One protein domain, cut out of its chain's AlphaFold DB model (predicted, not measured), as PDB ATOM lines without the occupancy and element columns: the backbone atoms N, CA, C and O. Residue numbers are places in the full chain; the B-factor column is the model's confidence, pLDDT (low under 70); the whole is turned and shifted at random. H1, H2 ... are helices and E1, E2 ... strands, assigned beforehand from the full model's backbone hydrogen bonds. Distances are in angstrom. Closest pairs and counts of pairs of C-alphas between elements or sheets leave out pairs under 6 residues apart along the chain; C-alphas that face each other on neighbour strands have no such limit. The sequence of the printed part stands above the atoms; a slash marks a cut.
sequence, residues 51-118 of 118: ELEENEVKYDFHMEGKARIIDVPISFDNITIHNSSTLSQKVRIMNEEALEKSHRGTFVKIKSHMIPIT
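This is residues 51 to 118 of the 118 residues of an uncharacterized protein of Brevibacillus fluminis (UniProt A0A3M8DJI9). A long, thin rod has a small sheet of three strands, the short E1 and E2 with the longer E3 between them, toward one end, and a long open loop, residues 64 to 83, reaching away from it. The unnamed stretch of residues 64 to 83 runs out from the sheet and turns at the far end, and the little H1 and then the long helix H2 run back beside its outgoing part to the sheet, where E3 takes its place between E1 and E2 before a short tail, residues 114 to 118, leads off. The printed part has 68 residues, with two named helices and three named strands in the order E1, E2, H1, H2, E3. The sheet order is E1, E3, E2, antiparallel throughout, and the class is mixed, helices and strands. The whole is extended, with a radius of gyration of the C-alphas of 18.9 A and spans of 64 by 28 by 19 A.

The first strand, E1, residues 51 to 54, is an edge strand of the sheet. Its neighbour is the inner strand E3, residues 106 to 113; the two are antiparallel, with 156 degrees between their directions. The C-alphas of Leu 52 and Ile 110, which face each other, are 4.9 A apart, and N 53 and O 109 are within hydrogen-bond range at 3.0 A, as are N 111 and O 51 at 2.9 A. The other edge strand is E2, residues 61 to 63, antiparallel to E3 at 153 degrees. Here the C-alphas of Phe 107 and His 62 face each other at 4.6 A, with N 108 and O 61 at 2.8 A and N 106 and O 63 at 2.9 A. The pairing is staggered: E3 pairs with E2 over its residues 106 to 108 and with E1 over its residues 108 to 112. E1 and E2 are apart. Beyond the sheet, residues 73 to 74 pair antiparallel with residues 82 to 83, too short to be named strands. H1, residues 84 to 87, and H2, residues 89 to 104, touch only at the corner by their tight link, with residues 91 to 95 alone of H2; their closest C-alphas, those of Ser 85 and Arg 92, are 4.3 A apart. H1 is not on the sheet, and H2 only just fails to be on it, with 4 pairs of C-alphas within 10 A. H1 is apart from E1 and E3, and H2 is apart from E1 and E2. In H2 every O i to N i+4 pair is within hydrogen-bond range; H1 is too short for such a pair, and its one O i to N i+3 pair is within range.

E1 begins at C-alpha 51, (504.734, 450.366, 379.092), and is 10.6 A long. E2 measures 6.6 A. H1 measures 5.3 A from Ser 84 to Leu 87. H2 begins at C-alpha 89, (487.910, 470.779, 405.557), and is 22.6 A long from Gln 89 to Arg 104. E3 is 20.4 A long and ends at C-alpha 113, (506.953, 445.048, 375.725).

The two C-alphas farthest apart, those of Ile 79 and Thr 118, are 65.1 A apart, while the first and last printed C-alphas are 18.7 A apart. The printed part has no cut and ends at Thr 118, the chain's last residue. The link from E2 to H1, 20 residues, is long; the links from H1 to H2 and from H2 to E3 are tight, and that from E1 to E2, 6 residues, is short. The mean pLDDT of the printed part is 90.1, and residues 113 to 118 are under 70 in this predicted model.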
ATOM      1  N   GLU A  51     505.667 449.256 378.975       87.94
ATOM      2  CA  GLU A  51     504.734 450.366 379.092       87.94
ATOM      3  C   GLU A  51     503.534 449.935 379.940       87.94
ATOM      4  O   GLU A  51     502.901 448.909 379.667       87.94
ATOM      5  N   LEU A  52     503.237 450.720 380.975       89.00
ATOM      6  CA  LEU A  52     502.177 450.456 381.943       89.00
ATOM      7  C   LEU A  52     501.140 451.582 381.913       89.00
ATOM      8  O   LEU A  52     501.487 452.747 381.716       89.00
ATOM      9  N   GLU A  53     499.875 451.244 382.152       92.19
ATOM     10  CA  GLU A  53     498.817 452.218 382.447       92.19
ATOM     11  C   GLU A  53     498.040 451.827 383.706       92.19
ATOM     12  O   GLU A  53     497.861 450.640 383.987       92.19
ATOM     13  N   GLU A  54     497.547 452.828 384.438       92.88
ATOM     14  CA  GLU A  54     496.523 452.620 385.464       92.88
ATOM     15  C   GLU A  54     495.166 452.441 384.758       92.88
ATOM     16  O   GLU A  54     494.747 453.311 383.991       92.88
ATOM     17  N   ASN A  55     494.505 451.291 384.937       95.81
ATOM     18  CA  ASN A  55     493.254 450.970 384.237       95.81
ATOM     19  C   ASN A  55     492.356 450.048 385.071       95.81
ATOM     20  O   ASN A  55     492.563 448.841 385.123       95.81
ATOM     21  N   GLU A  56     491.314 450.608 385.683       95.56
ATOM     22  CA  GLU A  56     490.408 449.858 386.568       95.56
ATOM     23  C   GLU A  56     489.487 448.871 385.823       95.56
ATOM     24  O   GLU A  56     488.965 447.935 386.422       95.56
ATOM     25  N   VAL A  57     489.283 449.042 384.509       95.75
ATOM     26  CA  VAL A  57     488.343 448.221 383.720       95.75
ATOM     27  C   VAL A  57     489.041 447.029 383.066       95.75
ATOM     28  O   VAL A  57     488.475 445.942 382.965       95.75
ATOM     29  N   LYS A  58     490.263 447.235 382.573       95.50
ATOM     30  CA  LYS A  58     491.079 446.212 381.916       95.50
ATOM     31  C   LYS A  58     492.464 446.263 382.543       95.50
ATOM     32  O   LYS A  58     493.216 447.169 382.211       95.50
ATOM     33  N   TYR A  59     492.791 445.297 383.393       96.50
ATOM     34  CA  TYR A  59     494.073 445.211 384.092       96.50
ATOM     35  C   TYR A  59     494.634 443.794 384.064       96.50
ATOM     36  O   TYR A  59     493.891 442.823 383.930       96.50
ATOM     37  N   ASP A  60     495.950 443.708 384.227       96.25
ATOM     38  CA  ASP A  60     496.668 442.445 384.406       96.25
ATOM     39  C   ASP A  60     497.003 442.217 385.887       96.25
ATOM     40  O   ASP A  60     497.048 441.080 386.352       96.25
ATOM     41  N   PHE A  61     497.192 443.304 386.647       95.94
ATOM     42  CA  PHE A  61     497.492 443.268 388.076       95.94
ATOM     43  C   PHE A  61     496.557 444.186 388.853       95.94
ATOM     44  O   PHE A  61     496.331 445.332 388.467       95.94
ATOM     45  N   HIS A  62     496.076 443.698 389.992       97.12
ATOM     46  CA  HIS A  62     495.414 444.499 391.016       97.12
ATOM     47  C   HIS A  62     496.128 444.275 392.343       97.12
ATOM     48  O   HIS A  62     496.472 443.142 392.687       97.12
ATOM     49  N   MET A  63     496.387 445.357 393.070       94.88
ATOM     50  CA  MET A  63     497.028 445.294 394.376       94.88
ATOM     51  C   MET A  63     496.365 446.280 395.329       94.88
ATOM     52  O   MET A  63     496.386 447.491 395.103       94.88
ATOM     53  N   GLU A  64     495.841 445.757 396.433       94.69
ATOM     54  CA  GLU A  64     495.436 446.557 397.585       94.69
ATOM     55  C   GLU A  64     496.610 446.633 398.571       94.69
ATOM     56  O   GLU A  64     497.027 445.641 399.174       94.69
ATOM     57  N   GLY A  65     497.208 447.818 398.675       88.12
ATOM     58  CA  GLY A  65     498.295 448.084 399.612       88.12
ATOM     59  C   GLY A  65     497.785 448.473 401.001       88.12
ATOM     60  O   GLY A  65     496.610 448.758 401.210       88.12
ATOM     61  N   LYS A  66     498.700 448.568 401.973       89.62
ATOM     62  CA  LYS A  66     498.375 449.158 403.280       89.62
ATOM     63  C   LYS A  66     498.009 450.636 403.108       89.62
ATOM     64  O   LYS A  66     498.799 451.382 402.532       89.62
ATOM     65  N   ALA A  67     496.903 451.058 403.722       91.12
ATOM     66  CA  ALA A  67     496.486 452.456 403.753       91.12
ATOM     67  C   ALA A  67     497.586 453.406 404.256       91.12
ATOM     68  O   ALA A  67     498.202 453.187 405.307       91.12
ATOM     69  N   ARG A  68     497.830 454.467 403.480       86.75
ATOM     70  CA  ARG A  68     498.793 455.539 403.768       86.75
ATOM     71  C   ARG A  68     498.082 456.882 403.652       86.75
ATOM     72  O   ARG A  68     497.978 457.431 402.565       86.75
ATOM     73  N   ILE A  69     497.618 457.397 404.785       93.50
ATOM     74  CA  ILE A  69     497.054 458.745 404.893       93.50
ATOM     75  C   ILE A  69     498.052 459.618 405.635       93.50
ATOM     76  O   ILE A  69     498.572 459.218 406.678       93.50
ATOM     77  N   ILE A  70     498.334 460.791 405.077       91.00
ATOM     78  CA  ILE A  70     499.174 461.796 405.719       91.00
ATOM     79  C   ILE A  70     498.240 462.831 406.335       91.00
ATOM     80  O   ILE A  70     497.793 463.755 405.668       91.00
ATOM     81  N   ASP A  71     497.954 462.662 407.622       95.06
ATOM     82  CA  ASP A  71     497.273 463.674 408.424       95.06
ATOM     83  C   ASP A  71     498.293 464.310 409.366       95.06
ATOM     84  O   ASP A  71     498.744 463.695 410.334       95.06
ATOM     85  N   VAL A  72     498.743 465.511 409.015       92.75
ATOM     86  CA  VAL A  72     499.858 466.164 409.700       92.75
ATOM     87  C   VAL A  72     499.377 466.698 411.055       92.75
ATOM     88  O   VAL A  72     498.388 467.431 411.090       92.75
ATOM     89  N   PRO A  73     500.049 466.386 412.176       94.56
ATOM     90  CA  PRO A  73     499.763 467.030 413.452       94.56
ATOM     91  C   PRO A  73     500.236 468.491 413.426       94.56
ATOM     92  O   PRO A  73     501.366 468.785 413.035       94.56
ATOM     93  N   ILE A  74     499.372 469.407 413.857       95.44
ATOM     94  CA  ILE A  74     499.597 470.855 413.875       95.44
ATOM     95  C   ILE A  74     499.388 471.371 415.299       95.44
ATOM     96  O   ILE A  74     498.445 470.974 415.984       95.44
ATOM     97  N   SER A  75     500.249 472.292 415.728       95.50
ATOM     98  CA  SER A  75     500.071 473.068 416.953       95.50
ATOM     99  C   SER A  75     500.315 474.546 416.663       95.50
ATOM    100  O   SER A  75     501.270 474.889 415.967       95.50
ATOM    101  N   PHE A  76     499.441 475.415 417.173       92.12
ATOM    102  CA  PHE A  76     499.592 476.874 417.070       92.12
ATOM    103  C   PHE A  76     500.195 477.490 418.337       92.12
ATOM    104  O   PHE A  76     500.744 478.586 418.289       92.12
ATOM    105  N   ASP A  77     500.075 476.791 419.465       93.69
ATOM    106  CA  ASP A  77     500.446 477.244 420.807       93.69
ATOM    107  C   ASP A  77     501.570 476.397 421.436       93.69
ATOM    108  O   ASP A  77     501.981 476.668 422.560       93.69
ATOM    109  N   ASN A  78     502.072 475.381 420.723       90.56
ATOM    110  CA  ASN A  78     503.006 474.355 421.207       90.56
ATOM    111  C   ASN A  78     502.514 473.568 422.438       90.56
ATOM    112  O   ASN A  78     503.314 472.915 423.110       90.56
ATOM    113  N   ILE A  79     501.214 473.610 422.737       93.31
ATOM    114  CA  ILE A  79     500.596 472.926 423.882       93.31
ATOM    115  C   ILE A  79     499.558 471.933 423.371       93.31
ATOM    116  O   ILE A  79     499.567 470.761 423.749       93.31
ATOM    117  N   THR A  80     498.685 472.392 422.478       95.06
ATOM    118  CA  THR A  80     497.595 471.604 421.921       95.06
ATOM    119  C   THR A  80     497.971 471.125 420.528       95.06
ATOM    120  O   THR A  80     498.332 471.919 419.656       95.06
ATOM    121  N   ILE A  81     497.886 469.814 420.309       96.12
ATOM    122  CA  ILE A  81     498.116 469.194 419.003       96.12
ATOM    123  C   ILE A  81     496.765 468.797 418.418       96.12
ATOM    124  O   ILE A  81     495.994 468.065 419.039       96.12
ATOM    125  N   HIS A  82     496.503 469.261 417.205       95.69
ATOM    126  CA  HIS A  82     495.343 468.888 416.413       95.69
ATOM    127  C   HIS A  82     495.799 468.194 415.137       95.69
ATOM    128  O   HIS A  82     496.843 468.523 414.580       95.69
ATOM    129  N   ASN A  83     494.988 467.280 414.622       96.00
ATOM    130  CA  ASN A  83     495.206 466.768 413.279       96.00
ATOM    131  C   ASN A  83     494.822 467.838 412.251       96.00
ATOM    132  O   ASN A  83     493.838 468.565 412.413       96.00
ATOM    133  N   SER A  84     495.570 467.923 411.158       96.69
ATOM    134  CA  SER A  84     495.288 468.876 410.086       96.69
ATOM    135  C   SER A  84     493.873 468.727 409.509       96.69
ATOM    136  O   SER A  84     493.220 469.730 409.208       96.69
ATOM    137  N   SER A  85     493.350 467.501 409.446       96.94
ATOM    138  CA  SER A  85     491.982 467.216 408.991       96.94
ATOM    139  C   SER A  85     490.878 467.719 409.932       96.94
ATOM    140  O   SER A  85     489.774 468.015 409.470       96.94
ATOM    141  N   THR A  86     491.144 467.875 411.237       96.00
ATOM    142  CA  THR A  86     490.145 468.425 412.173       96.00
ATOM    143  C   THR A  86     490.041 469.941 412.059       96.00
ATOM    144  O   THR A  86     489.018 470.514 412.423       96.00
ATOM    145  N   LEU A  87     491.093 470.587 411.552       95.75
ATOM    146  CA  LEU A  87     491.186 472.039 411.409       95.75
ATOM    147  C   LEU A  87     490.849 472.529 409.993       95.75
ATOM    148  O   LEU A  87     490.391 473.658 409.831       95.75
ATOM    149  N   SER A  88     491.071 471.706 408.965       96.31
ATOM    150  CA  SER A  88     490.879 472.082 407.564       96.31
ATOM    151  C   SER A  88     489.981 471.091 406.835       96.31
ATOM    152  O   SER A  88     490.349 469.938 406.605       96.31
ATOM    153  N   GLN A  89     488.823 471.575 406.378       97.56
ATOM    154  CA  GLN A  89     487.910 470.779 405.557       97.56
ATOM    155  C   GLN A  89     488.578 470.287 404.269       97.56
ATOM    156  O   GLN A  89     488.341 469.156 403.860       97.56
ATOM    157  N   LYS A  90     489.443 471.102 403.652       97.06
ATOM    158  CA  LYS A  90     490.183 470.696 402.452       97.06
ATOM    159  C   LYS A  90     491.059 469.476 402.735       97.06
ATOM    160  O   LYS A  90     491.066 468.544 401.944       97.06
ATOM    161  N   VAL A  91     491.771 469.466 403.865       96.38
ATOM    162  CA  VAL A  91     492.621 468.328 404.250       96.38
ATOM    163  C   VAL A  91     491.788 467.096 404.575       96.38
ATOM    164  O   VAL A  91     492.144 466.003 404.152       96.38
ATOM    165  N   ARG A  92     490.648 467.268 405.252       97.19
ATOM    166  CA  ARG A  92     489.717 466.163 405.497       97.19
ATOM    167  C   ARG A  92     489.262 465.495 404.196       97.19
ATOM    168  O   ARG A  92     489.384 464.282 404.091       97.19
ATOM    169  N   ILE A  93     488.828 466.280 403.208       97.56
ATOM    170  CA  ILE A  93     488.396 465.761 401.897       97.56
ATOM    171  C   ILE A  93     489.551 465.034 401.193       97.56
ATOM    172  O   ILE A  93     489.375 463.906 400.751       97.56
ATOM    173  N   MET A  94     490.754 465.620 401.162       95.81
ATOM    174  CA  MET A  94     491.925 464.961 400.561       95.81
ATOM    175  C   MET A  94     492.260 463.623 401.242       95.81
ATOM    176  O   MET A  94     492.642 462.666 400.573       95.81
ATOM    177  N   ASN A  95     492.104 463.532 402.567       96.38
ATOM    178  CA  ASN A  95     492.324 462.290 403.310       96.38
ATOM    179  C   ASN A  95     491.253 461.237 403.006       96.38
ATOM    180  O   ASN A  95     491.587 460.061 402.880       96.38
ATOM    181  N   GLU A  96     489.990 461.643 402.887       96.25
ATOM    182  CA  GLU A  96     488.886 460.757 402.502       96.25
ATOM    183  C   GLU A  96     489.111 460.189 401.090       96.25
ATOM    184  O   GLU A  96     489.080 458.971 400.913       96.25
ATOM    185  N   GLU A  97     489.460 461.039 400.119       95.56
ATOM    186  CA  GLU A  97     489.794 460.632 398.746       95.56
ATOM    187  C   GLU A  97     490.999 459.678 398.703       95.56
ATOM    188  O   GLU A  97     490.977 458.652 398.016       95.56
ATOM    189  N   ALA A  98     492.056 459.982 399.464       94.19
ATOM    190  CA  ALA A  98     493.241 459.133 399.547       94.19
ATOM    191  C   ALA A  98     492.932 457.771 400.194       94.19
ATOM    192  O   ALA A  98     493.483 456.750 399.772       94.19
ATOM    193  N   LEU A  99     492.041 457.735 401.189       95.56
ATOM    194  CA  LEU A  99     491.619 456.503 401.856       95.56
ATOM    195  C   LEU A  99     490.773 455.640 400.926       95.56
ATOM    196  O   LEU A  99     491.042 454.445 400.795       95.56
ATOM    197  N   GLU A 100     489.818 456.247 400.224       95.25
ATOM    198  CA  GLU A 100     489.010 455.560 399.219       95.25
ATOM    199  C   GLU A 100     489.889 454.990 398.099       95.25
ATOM    200  O   GLU A 100     489.774 453.809 397.760       95.25
ATOM    201  N   LYS A 101     490.825 455.787 397.561       92.50
ATOM    202  CA  LYS A 101     491.788 455.310 396.558       92.50
ATOM    203  C   LYS A 101     492.627 454.151 397.098       92.50
ATOM    204  O   LYS A 101     492.845 453.173 396.389       92.50
ATOM    205  N   SER A 102     493.076 454.229 398.351       94.25
ATOM    206  CA  SER A 102     493.885 453.164 398.942       94.25
ATOM    207  C   SER A 102     493.122 451.851 399.104       94.25
ATOM    208  O   SER A 102     493.717 450.804 398.864       94.25
ATOM    209  N   HIS A 103     491.854 451.895 399.521       93.94
ATOM    210  CA  HIS A 103     491.017 450.699 399.664       93.94
ATOM    211  C   HIS A 103     490.643 450.089 398.318       93.94
ATOM    212  O   HIS A 103     490.613 448.875 398.161       93.94
ATOM    213  N   ARG A 104     490.392 450.936 397.320       94.88
ATOM    214  CA  ARG A 104     490.170 450.488 395.945       94.88
ATOM    215  C   ARG A 104     491.403 449.781 395.366       94.88
ATOM    216  O   ARG A 104     491.266 448.847 394.575       94.88
ATOM    217  N   GLY A 105     492.595 450.178 395.804       94.81
ATOM    218  CA  GLY A 105     493.857 449.623 395.336       94.81
ATOM    219  C   GLY A 105     494.255 450.165 393.965       94.81
ATOM    220  O   GLY A 105     493.606 451.043 393.398       94.81
ATOM    221  N   THR A 106     495.366 449.661 393.437       95.00
ATOM    222  CA  THR A 106     495.905 450.086 392.141       95.00
ATOM    223  C   THR A 106     495.711 448.988 391.108       95.00
ATOM    224  O   THR A 106     496.048 447.829 391.357       95.00
ATOM    225  N   PHE A 107     495.198 449.368 389.940       96.94
ATOM    226  CA  PHE A 107     494.956 448.483 388.806       96.94
ATOM    227  C   PHE A 107     495.933 448.823 387.692       96.94
ATOM    228  O   PHE A 107     495.903 449.935 387.170       96.94
ATOM    229  N   VAL A 108     496.800 447.884 387.331       95.44
ATOM    230  CA  VAL A 108     497.859 448.099 386.342       95.44
ATOM    231  C   VAL A 108     497.656 447.174 385.156       95.44
ATOM    232  O   VAL A 108     497.497 445.960 385.309       95.44
ATOM    233  N   LYS A 109     497.716 447.753 383.962       95.06
ATOM    234  CA  LYS A 109     497.720 447.030 382.695       95.06
ATOM    235  C   LYS A 109     499.045 447.196 381.971       95.06
ATOM    236  O   LYS A 109     499.594 448.297 381.907       95.06
ATOM    237  N   ILE A 110     499.517 446.114 381.370       92.75
ATOM    238  CA  ILE A 110     500.643 446.103 380.445       92.75
ATOM    239  C   ILE A 110     500.132 446.469 379.045       92.75
ATOM    240  O   ILE A 110     499.248 445.812 378.496       92.75
ATOM    241  N   LYS A 111     500.702 447.515 378.436       87.38
ATOM    242  CA  LYS A 111     500.365 447.921 377.061       87.38
ATOM    243  C   LYS A 111     501.159 447.161 376.007       87.38
ATOM    244  O   LYS A 111     500.577 446.677 375.042       87.38
ATOM    245  N   SER A 112     502.475 447.058 376.177       73.56
ATOM    246  CA  SER A 112     503.354 446.250 375.326       73.56
ATOM    247  C   SER A 112     504.744 446.099 375.961       73.56
ATOM    248  O   SER A 112     505.124 446.863 376.851       73.56
ATOM    249  N   HIS A 113     505.510 445.109 375.495       60.75
ATOM    250  CA  HIS A 113     506.953 445.048 375.725       60.75
ATOM    251  C   HIS A 113     507.641 445.970 374.709       60.75
ATOM    252  O   HIS A 113     507.443 445.785 373.507       60.75
ATOM    253  N   MET A 114     508.500 446.898 375.147       53.75
ATOM    254  CA  MET A 114     509.487 447.472 374.229       53.75
ATOM    255  C   MET A 114     510.446 446.346 373.836       53.75
ATOM    256  O   MET A 114     511.324 445.959 374.611       53.75
ATOM    257  N   ILE A 115     510.262 445.800 372.633       47.78
ATOM    258  CA  ILE A 115     511.273 444.962 371.989       47.78
ATOM    259  C   ILE A 115     512.522 445.846 371.859       47.78
ATOM    260  O   ILE A 115     512.414 446.944 371.304       47.78
ATOM    261  N   PRO A 116     513.690 445.446 372.396       46.03
ATOM    262  CA  PRO A 116     514.909 446.196 372.152       46.03
ATOM    263  C   PRO A 116     515.154 446.196 370.643       46.03
ATOM    264  O   PRO A 116     515.177 445.139 370.017       46.03
ATOM    265  N   ILE A 117     515.285 447.386 370.063       43.03
ATOM    266  CA  ILE A 117     515.778 447.530 368.698       43.03
ATOM    267  C   ILE A 117     517.215 446.991 368.731       43.03
ATOM    268  O   ILE A 117     518.022 447.485 369.522       43.03
ATOM    269  N   THR A 118     517.449 445.911 367.983       47.78
ATOM    270  CA  THR A 118     518.732 445.209 367.830       47.78
ATOM    271  C   THR A 118     519.850 446.140 367.385       47.78
ATOM    272  O   THR A 118     519.575 447.007 366.524       47.78
TER     273      THR A 118